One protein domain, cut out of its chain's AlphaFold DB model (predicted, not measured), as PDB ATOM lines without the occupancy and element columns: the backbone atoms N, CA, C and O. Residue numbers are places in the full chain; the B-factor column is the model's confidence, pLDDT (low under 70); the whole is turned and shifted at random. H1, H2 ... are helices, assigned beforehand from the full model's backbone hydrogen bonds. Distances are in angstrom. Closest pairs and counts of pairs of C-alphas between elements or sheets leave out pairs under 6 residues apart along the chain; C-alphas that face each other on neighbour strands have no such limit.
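Overview. This is residues 2 to 54 of the 912 residues of an uncharacterized protein of Guillardia theta (strain CCMP2712) (UniProt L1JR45). Three short helices make an open ring: H1 runs out along the longest axis, a link swings round to H2, H2 folds back, and H3 brings its last part in to the side of H1. Ahead of the ring, residues 2 to 16 form a long loop without a named element, which swings out at one end of the longest axis and returns into H1. The 53 printed residues hold three named helices, H1, H2 and H3 in chain order, and no named strand; the class is all helix. The whole is compact, with a radius of gyration of the C-alphas of 11.2 A, and spans 32 by 23 by 19 A.

Along the chain. Start at C-alpha 2, at (555.492, 399.879, 321.982), and pass along residues 2 to 16 to H1, residues 17 to 26. Find C-alpha 17 at (560.853, 388.655, 307.577); from there H1 runs 14.3 A to C-alpha 26. Next look for H2, residues 34 to 43, 14.5 A long. H3, residues 46 to 53, is 10.4 A long and ends with C-alpha 53 at (563.715, 399.230, 302.134).

Arrangement. Look first at Lys 21 and Phe 52: their C-alphas, 5.9 A apart, are the closest of H1 and H3, which touch. The lines of H1 and H3 are only just about perpendicular, at 72 degrees. H2 and H3 are close but not clearly touching; their closest C-alphas, those of Val 41 and Arg 49, are 6.5 A apart. H2 and H3 run opposite ways at a shallow tilt of 31 degrees. H1 and H2 are apart. In H1, H2 and H3 every O i to N i+4 pair is within hydrogen-bond range.

Size, cuts and confidence. The two C-alphas farthest apart are those of Lys 10 and Arg 34, at 32.6 A. The printed part has no cut. The link from H1 to H2 is short, with 7 residues, and that from H2 to H3 is tight, with 2. The mean pLDDT of the printed part is 71.7; look for values under 70 at residues 2 to 15, 18 and 54.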
ATOM      1  N   PRO A   2     554.341 398.988 321.854       41.25
ATOM      2  CA  PRO A   2     555.492 399.879 321.982       41.25
ATOM      3  C   PRO A   2     556.766 399.201 321.445       41.25
ATOM      4  O   PRO A   2     556.979 398.010 321.674       41.25
ATOM      5  N   ALA A   3     557.632 399.959 320.758       43.81
ATOM      6  CA  ALA A   3     558.879 399.484 320.130       43.81
ATOM      7  C   ALA A   3     559.858 398.777 321.100       43.81
ATOM      8  O   ALA A   3     560.799 398.105 320.676       43.81
ATOM      9  N   SER A   4     559.624 398.882 322.410       43.84
ATOM     10  CA  SER A   4     560.336 398.140 323.451       43.84
ATOM     11  C   SER A   4     560.068 396.627 323.427       43.84
ATOM     12  O   SER A   4     560.926 395.865 323.868       43.84
ATOM     13  N   VAL A   5     558.942 396.165 322.866       47.31
ATOM     14  CA  VAL A   5     558.574 394.733 322.819       47.31
ATOM     15  C   VAL A   5     559.367 393.955 321.751       47.31
ATOM     16  O   VAL A   5     559.659 392.776 321.942       47.31
ATOM     17  N   LEU A   6     559.828 394.618 320.682       49.94
ATOM     18  CA  LEU A   6     560.656 394.013 319.618       49.94
ATOM     19  C   LEU A   6     562.139 393.832 320.011       49.94
ATOM     20  O   LEU A   6     562.890 393.118 319.346       49.94
ATOM     21  N   ARG A   7     562.586 394.447 321.116       48.22
ATOM     22  CA  ARG A   7     563.993 394.388 321.569       48.22
ATOM     23  C   ARG A   7     564.302 393.208 322.495       48.22
ATOM     24  O   ARG A   7     565.458 392.989 322.854       48.22
ATOM     25  N   SER A   8     563.295 392.422 322.863       49.06
ATOM     26  CA  SER A   8     563.469 391.192 323.636       49.06
ATOM     27  C   SER A   8     564.039 390.079 322.749       49.06
ATOM     28  O   SER A   8     563.385 389.626 321.811       49.06
ATOM     29  N   LYS A   9     565.234 389.561 323.075       44.94
ATOM     30  CA  LYS A   9     565.841 388.401 322.380       44.94
ATOM     31  C   LYS A   9     564.930 387.160 322.346       44.94
ATOM     32  O   LYS A   9     565.151 386.287 321.515       44.94
ATOM     33  N   LYS A  10     563.912 387.079 323.218       43.19
ATOM     34  CA  LYS A  10     562.938 385.977 323.251       43.19
ATOM     35  C   LYS A  10     561.823 386.085 322.196       43.19
ATOM     36  O   LYS A  10     561.287 385.041 321.858       43.19
ATOM     37  N   SER A  11     561.498 387.267 321.648       51.16
ATOM     38  CA  SER A  11     560.475 387.393 320.581       51.16
ATOM     39  C   SER A  11     561.051 387.367 319.159       51.16
ATOM     40  O   SER A  11     560.323 387.127 318.204       51.16
ATOM     41  N   ARG A  12     562.374 387.524 318.999       49.28
ATOM     42  CA  ARG A  12     563.048 387.487 317.684       49.28
ATOM     43  C   ARG A  12     563.027 386.122 316.981       49.28
ATOM     44  O   ARG A  12     563.401 386.053 315.821       49.28
ATOM     45  N   ARG A  13     562.617 385.041 317.657       47.34
ATOM     46  CA  ARG A  13     562.548 383.688 317.070       47.34
ATOM     47  C   ARG A  13     561.189 383.328 316.457       47.34
ATOM     48  O   ARG A  13     561.076 382.238 315.919       47.34
ATOM     49  N   SER A  14     560.178 384.194 316.545       53.66
ATOM     50  CA  SER A  14     558.799 383.840 316.166       53.66
ATOM     51  C   SER A  14     558.203 384.661 315.022       53.66
ATOM     52  O   SER A  14     557.042 384.445 314.702       53.66
ATOM     53  N   PHE A  15     558.944 385.598 314.425       64.62
ATOM     54  CA  PHE A  15     558.430 386.413 313.322       64.62
ATOM     55  C   PHE A  15     559.239 386.190 312.053       64.62
ATOM     56  O   PHE A  15     560.465 386.308 312.059       64.62
ATOM     57  N   THR A  16     558.547 385.900 310.954       80.62
ATOM     58  CA  THR A  16     559.170 385.847 309.630       80.62
ATOM     59  C   THR A  16     559.582 387.257 309.175       80.62
ATOM     60  O   THR A  16     559.064 388.263 309.683       80.62
ATOM     61  N   PRO A  17     560.501 387.377 308.201       73.75
ATOM     62  CA  PRO A  17     560.853 388.655 307.577       73.75
ATOM     63  C   PRO A  17     559.636 389.470 307.105       73.75
ATOM     64  O   PRO A  17     559.578 390.680 307.325       73.75
ATOM     65  N   ALA A  18     558.628 388.799 306.537       68.75
ATOM     66  CA  ALA A  18     557.384 389.420 306.085       68.75
ATOM     67  C   ALA A  18     556.547 389.965 307.253       68.75
ATOM     68  O   ALA A  18     556.118 391.119 307.219       68.75
ATOM     69  N   GLN A  19     556.390 389.188 308.330       78.38
ATOM     70  CA  GLN A  19     555.663 389.635 309.523       78.38
ATOM     71  C   GLN A  19     556.384 390.794 310.224       78.38
ATOM     72  O   GLN A  19     555.748 391.736 310.693       78.38
ATOM     73  N   THR A  20     557.719 390.775 310.240       76.12
ATOM     74  CA  THR A  20     558.528 391.867 310.797       76.12
ATOM     75  C   THR A  20     558.355 393.143 309.968       76.12
ATOM     76  O   THR A  20     558.121 394.209 310.536       76.12
ATOM     77  N   LYS A  21     558.368 393.047 308.631       79.88
ATOM     78  CA  LYS A  21     558.093 394.183 307.734       79.88
ATOM     79  C   LYS A  21     556.681 394.743 307.936       79.88
ATOM     80  O   LYS A  21     556.517 395.958 308.018       79.88
ATOM     81  N   GLN A  22     555.675 393.883 308.082       78.12
ATOM     82  CA  GLN A  22     554.290 394.300 308.306       78.12
ATOM     83  C   GLN A  22     554.106 395.015 309.654       78.12
ATOM     84  O   GLN A  22     553.443 396.049 309.712       78.12
ATOM     85  N   VAL A  23     554.753 394.539 310.721       79.56
ATOM     86  CA  VAL A  23     554.749 395.211 312.034       79.56
ATOM     87  C   VAL A  23     555.460 396.571 311.973       79.56
ATOM     88  O   VAL A  23     554.992 397.533 312.586       79.56
ATOM     89  N   LEU A  24     556.557 396.682 311.213       80.50
ATOM     90  CA  LEU A  24     557.260 397.953 310.999       80.50
ATOM     91  C   LEU A  24     556.403 398.962 310.215       80.50
ATOM     92  O   LEU A  24     556.383 400.138 310.570       80.50
ATOM     93  N   LEU A  25     555.652 398.511 309.206       78.25
ATOM     94  CA  LEU A  25     554.726 399.361 308.446       78.25
ATOM     95  C   LEU A  25     553.523 399.806 309.290       78.25
ATOM     96  O   LEU A  25     553.139 400.972 309.249       78.25
ATOM     97  N   GLN A  26     552.971 398.924 310.127       82.88
ATOM     98  CA  GLN A  26     551.881 399.279 311.044       82.88
ATOM     99  C   GLN A  26     552.303 400.309 312.105       82.88
ATOM    100  O   GLN A  26     551.475 401.100 312.553       82.88
ATOM    101  N   ALA A  27     553.582 400.340 312.494       78.19
ATOM    102  CA  ALA A  27     554.103 401.314 313.454       78.19
ATOM    103  C   ALA A  27     554.178 402.753 312.902       78.19
ATOM    104  O   ALA A  27     554.220 403.697 313.691       78.19
ATOM    105  N   LEU A  28     554.173 402.928 311.576       82.31
ATOM    106  CA  LEU A  28     554.225 404.232 310.905       82.31
ATOM    107  C   LEU A  28     552.850 404.897 310.730       82.31
ATOM    108  O   LEU A  28     552.782 406.103 310.491       82.31
ATOM    109  N   GLY A  29     551.759 404.137 310.879       81.88
ATOM    110  CA  GLY A  29     550.405 404.601 310.568       81.88
ATOM    111  C   GLY A  29     550.161 404.778 309.057       81.88
ATOM    112  O   GLY A  29     551.074 404.610 308.254       81.88
ATOM    113  N   PRO A  30     548.924 405.103 308.637       72.19
ATOM    114  CA  PRO A  30     548.525 405.051 307.226       72.19
ATOM    115  C   PRO A  30     549.110 406.163 306.337       72.19
ATOM    116  O   PRO A  30     548.954 406.095 305.121       72.19
ATOM    117  N   SER A  31     549.761 407.196 306.888       76.69
ATOM    118  CA  SER A  31     550.306 408.317 306.097       76.69
ATOM    119  C   SER A  31     551.387 409.113 306.855       76.69
ATOM    120  O   SER A  31     551.135 410.247 307.270       76.69
ATOM    121  N   PRO A  32     552.582 408.548 307.098       83.81
ATOM    122  CA  PRO A  32     553.664 409.283 307.750       83.81
ATOM    123  C   PRO A  32     554.182 410.416 306.851       83.81
ATOM    124  O   PRO A  32     554.381 410.234 305.649       83.81
ATOM    125  N   SER A  33     554.455 411.586 307.433       86.94
ATOM    126  CA  SER A  33     555.152 412.658 306.719       86.94
ATOM    127  C   SER A  33     556.582 412.236 306.363       86.94
ATOM    128  O   SER A  33     557.168 411.356 307.000       86.94
ATOM    129  N   ARG A  34     557.190 412.888 305.364       71.94
ATOM    130  CA  ARG A  34     558.566 412.591 304.924       71.94
ATOM    131  C   ARG A  34     559.581 412.653 306.076       71.94
ATOM    132  O   ARG A  34     560.470 411.806 306.147       71.94
ATOM    133  N   ASP A  35     559.400 413.589 307.006       82.25
ATOM    134  CA  ASP A  35     560.260 413.735 308.186       82.25
ATOM    135  C   ASP A  35     560.027 412.621 309.216       82.25
ATOM    136  O   ASP A  35     560.985 412.104 309.790       82.25
ATOM    137  N   GLN A  36     558.777 412.182 309.404       78.69
ATOM    138  CA  GLN A  36     558.452 411.037 310.265       78.69
ATOM    139  C   GLN A  36     559.037 409.734 309.711       78.69
ATOM    140  O   GLN A  36     559.546 408.912 310.473       78.69
ATOM    141  N   LEU A  37     559.026 409.570 308.387       81.31
ATOM    142  CA  LEU A  37     559.602 408.419 307.694       81.31
ATOM    143  C   LEU A  37     561.131 408.403 307.824       81.31
ATOM    144  O   LEU A  37     561.709 407.382 308.195       81.31
ATOM    145  N   ALA A  38     561.787 409.549 307.613       78.06
ATOM    146  CA  ALA A  38     563.232 409.688 307.791       78.06
ATOM    147  C   ALA A  38     563.658 409.438 309.248       78.06
ATOM    148  O   ALA A  38     564.623 408.711 309.506       78.06
ATOM    149  N   GLN A  39     562.906 409.981 310.210       83.00
ATOM    150  CA  GLN A  39     563.162 409.765 311.629       83.00
ATOM    151  C   GLN A  39     562.952 408.295 312.014       83.00
ATOM    152  O   GLN A  39     563.811 407.724 312.683       83.00
ATOM    153  N   PHE A  40     561.889 407.642 311.535       89.06
ATOM    154  CA  PHE A  40     561.636 406.221 311.785       89.06
ATOM    155  C   PHE A  40     562.747 405.332 311.215       89.06
ATOM    156  O   PHE A  40     563.335 404.551 311.965       89.06
ATOM    157  N   VAL A  41     563.125 405.514 309.945       84.69
ATOM    158  CA  VAL A  41     564.213 404.753 309.301       84.69
ATOM    159  C   VAL A  41     565.541 404.949 310.037       84.69
ATOM    160  O   VAL A  41     566.296 403.991 310.206       84.69
ATOM    161  N   SER A  42     565.809 406.148 310.569       84.88
ATOM    162  CA  SER A  42     567.016 406.407 311.367       84.88
ATOM    163  C   SER A  42     567.068 405.626 312.691       84.88
ATOM    164  O   SER A  42     568.160 405.383 313.210       84.88
ATOM    165  N   THR A  43     565.917 405.189 313.221       84.00
ATOM    166  CA  THR A  43     565.831 404.405 314.470       84.00
ATOM    167  C   THR A  43     565.921 402.893 314.268       84.00
ATOM    168  O   THR A  43     566.147 402.173 315.244       84.00
ATOM    169  N   LEU A  44     565.771 402.417 313.028       86.12
ATOM    170  CA  LEU A  44     565.887 401.003 312.676       86.12
ATOM    171  C   LEU A  44     567.356 400.559 312.708       86.12
ATOM    172  O   LEU A  44     568.255 401.327 312.343       86.12
ATOM    173  N   SER A  45     567.606 399.319 313.121       86.44
ATOM    174  CA  SER A  45     568.904 398.662 312.915       86.44
ATOM    175  C   SER A  45     569.160 398.409 311.426       86.44
ATOM    176  O   SER A  45     568.241 398.462 310.616       86.44
ATOM    177  N   GLU A  46     570.409 398.153 311.041       75.38
ATOM    178  CA  GLU A  46     570.786 397.968 309.631       75.38
ATOM    179  C   GLU A  46     570.011 396.818 308.960       75.38
ATOM    180  O   GLU A  46     569.480 396.991 307.869       75.38
ATOM    181  N   GLU A  47     569.816 395.699 309.663       74.50
ATOM    182  CA  GLU A  47     568.996 394.566 309.206       74.50
ATOM    183  C   GLU A  47     567.512 394.946 309.032       74.50
ATOM    184  O   GLU A  47     566.888 394.594 308.030       74.50
ATOM    185  N   GLU A  48     566.943 395.719 309.965       82.50
ATOM    186  CA  GLU A  48     565.561 396.215 309.873       82.50
ATOM    187  C   GLU A  48     565.398 397.239 308.741       82.50
ATOM    188  O   GLU A  48     564.359 397.253 308.084       82.50
ATOM    189  N   ARG A  49     566.417 398.066 308.465       87.06
ATOM    190  CA  ARG A  49     566.420 398.988 307.316       87.06
ATOM    191  C   ARG A  49     566.450 398.230 305.999       87.06
ATOM    192  O   ARG A  49     565.691 398.585 305.108       87.06
ATOM    193  N   MET A  50     567.271 397.188 305.889       78.50
ATOM    194  CA  MET A  50     567.340 396.345 304.688       78.50
ATOM    195  C   MET A  50     565.992 395.664 304.412       78.50
ATOM    196  O   MET A  50     565.502 395.688 303.284       78.50
ATOM    197  N   LEU A  51     565.338 395.140 305.457       79.50
ATOM    198  CA  LEU A  51     563.992 394.561 305.366       79.50
ATOM    199  C   LEU A  51     562.915 395.595 305.010       79.50
ATOM    200  O   LEU A  51     562.019 395.311 304.211       79.50
ATOM    201  N   PHE A  52     562.993 396.791 305.594       83.38
ATOM    202  CA  PHE A  52     562.039 397.871 305.354       83.38
ATOM    203  C   PHE A  52     562.169 398.456 303.937       83.38
ATOM    204  O   PHE A  52     561.155 398.695 303.286       83.38
ATOM    205  N   LEU A  53     563.400 398.623 303.436       81.00
ATOM    206  CA  LEU A  53     563.715 399.230 302.134       81.00
ATOM    207  C   LEU A  53     563.749 398.229 300.965       81.00
ATOM    208  O   LEU A  53     563.766 398.653 299.814       81.00
ATOM    209  N   GLY A  54     563.723 396.919 301.232       68.88
ATOM    210  CA  GLY A  54     563.611 395.884 300.196       68.88
ATOM    211  C   GLY A  54     564.875 395.652 299.362       68.88
ATOM    212  O   GLY A  54     564.779 395.125 298.258       68.88
TER     213      GLY A  54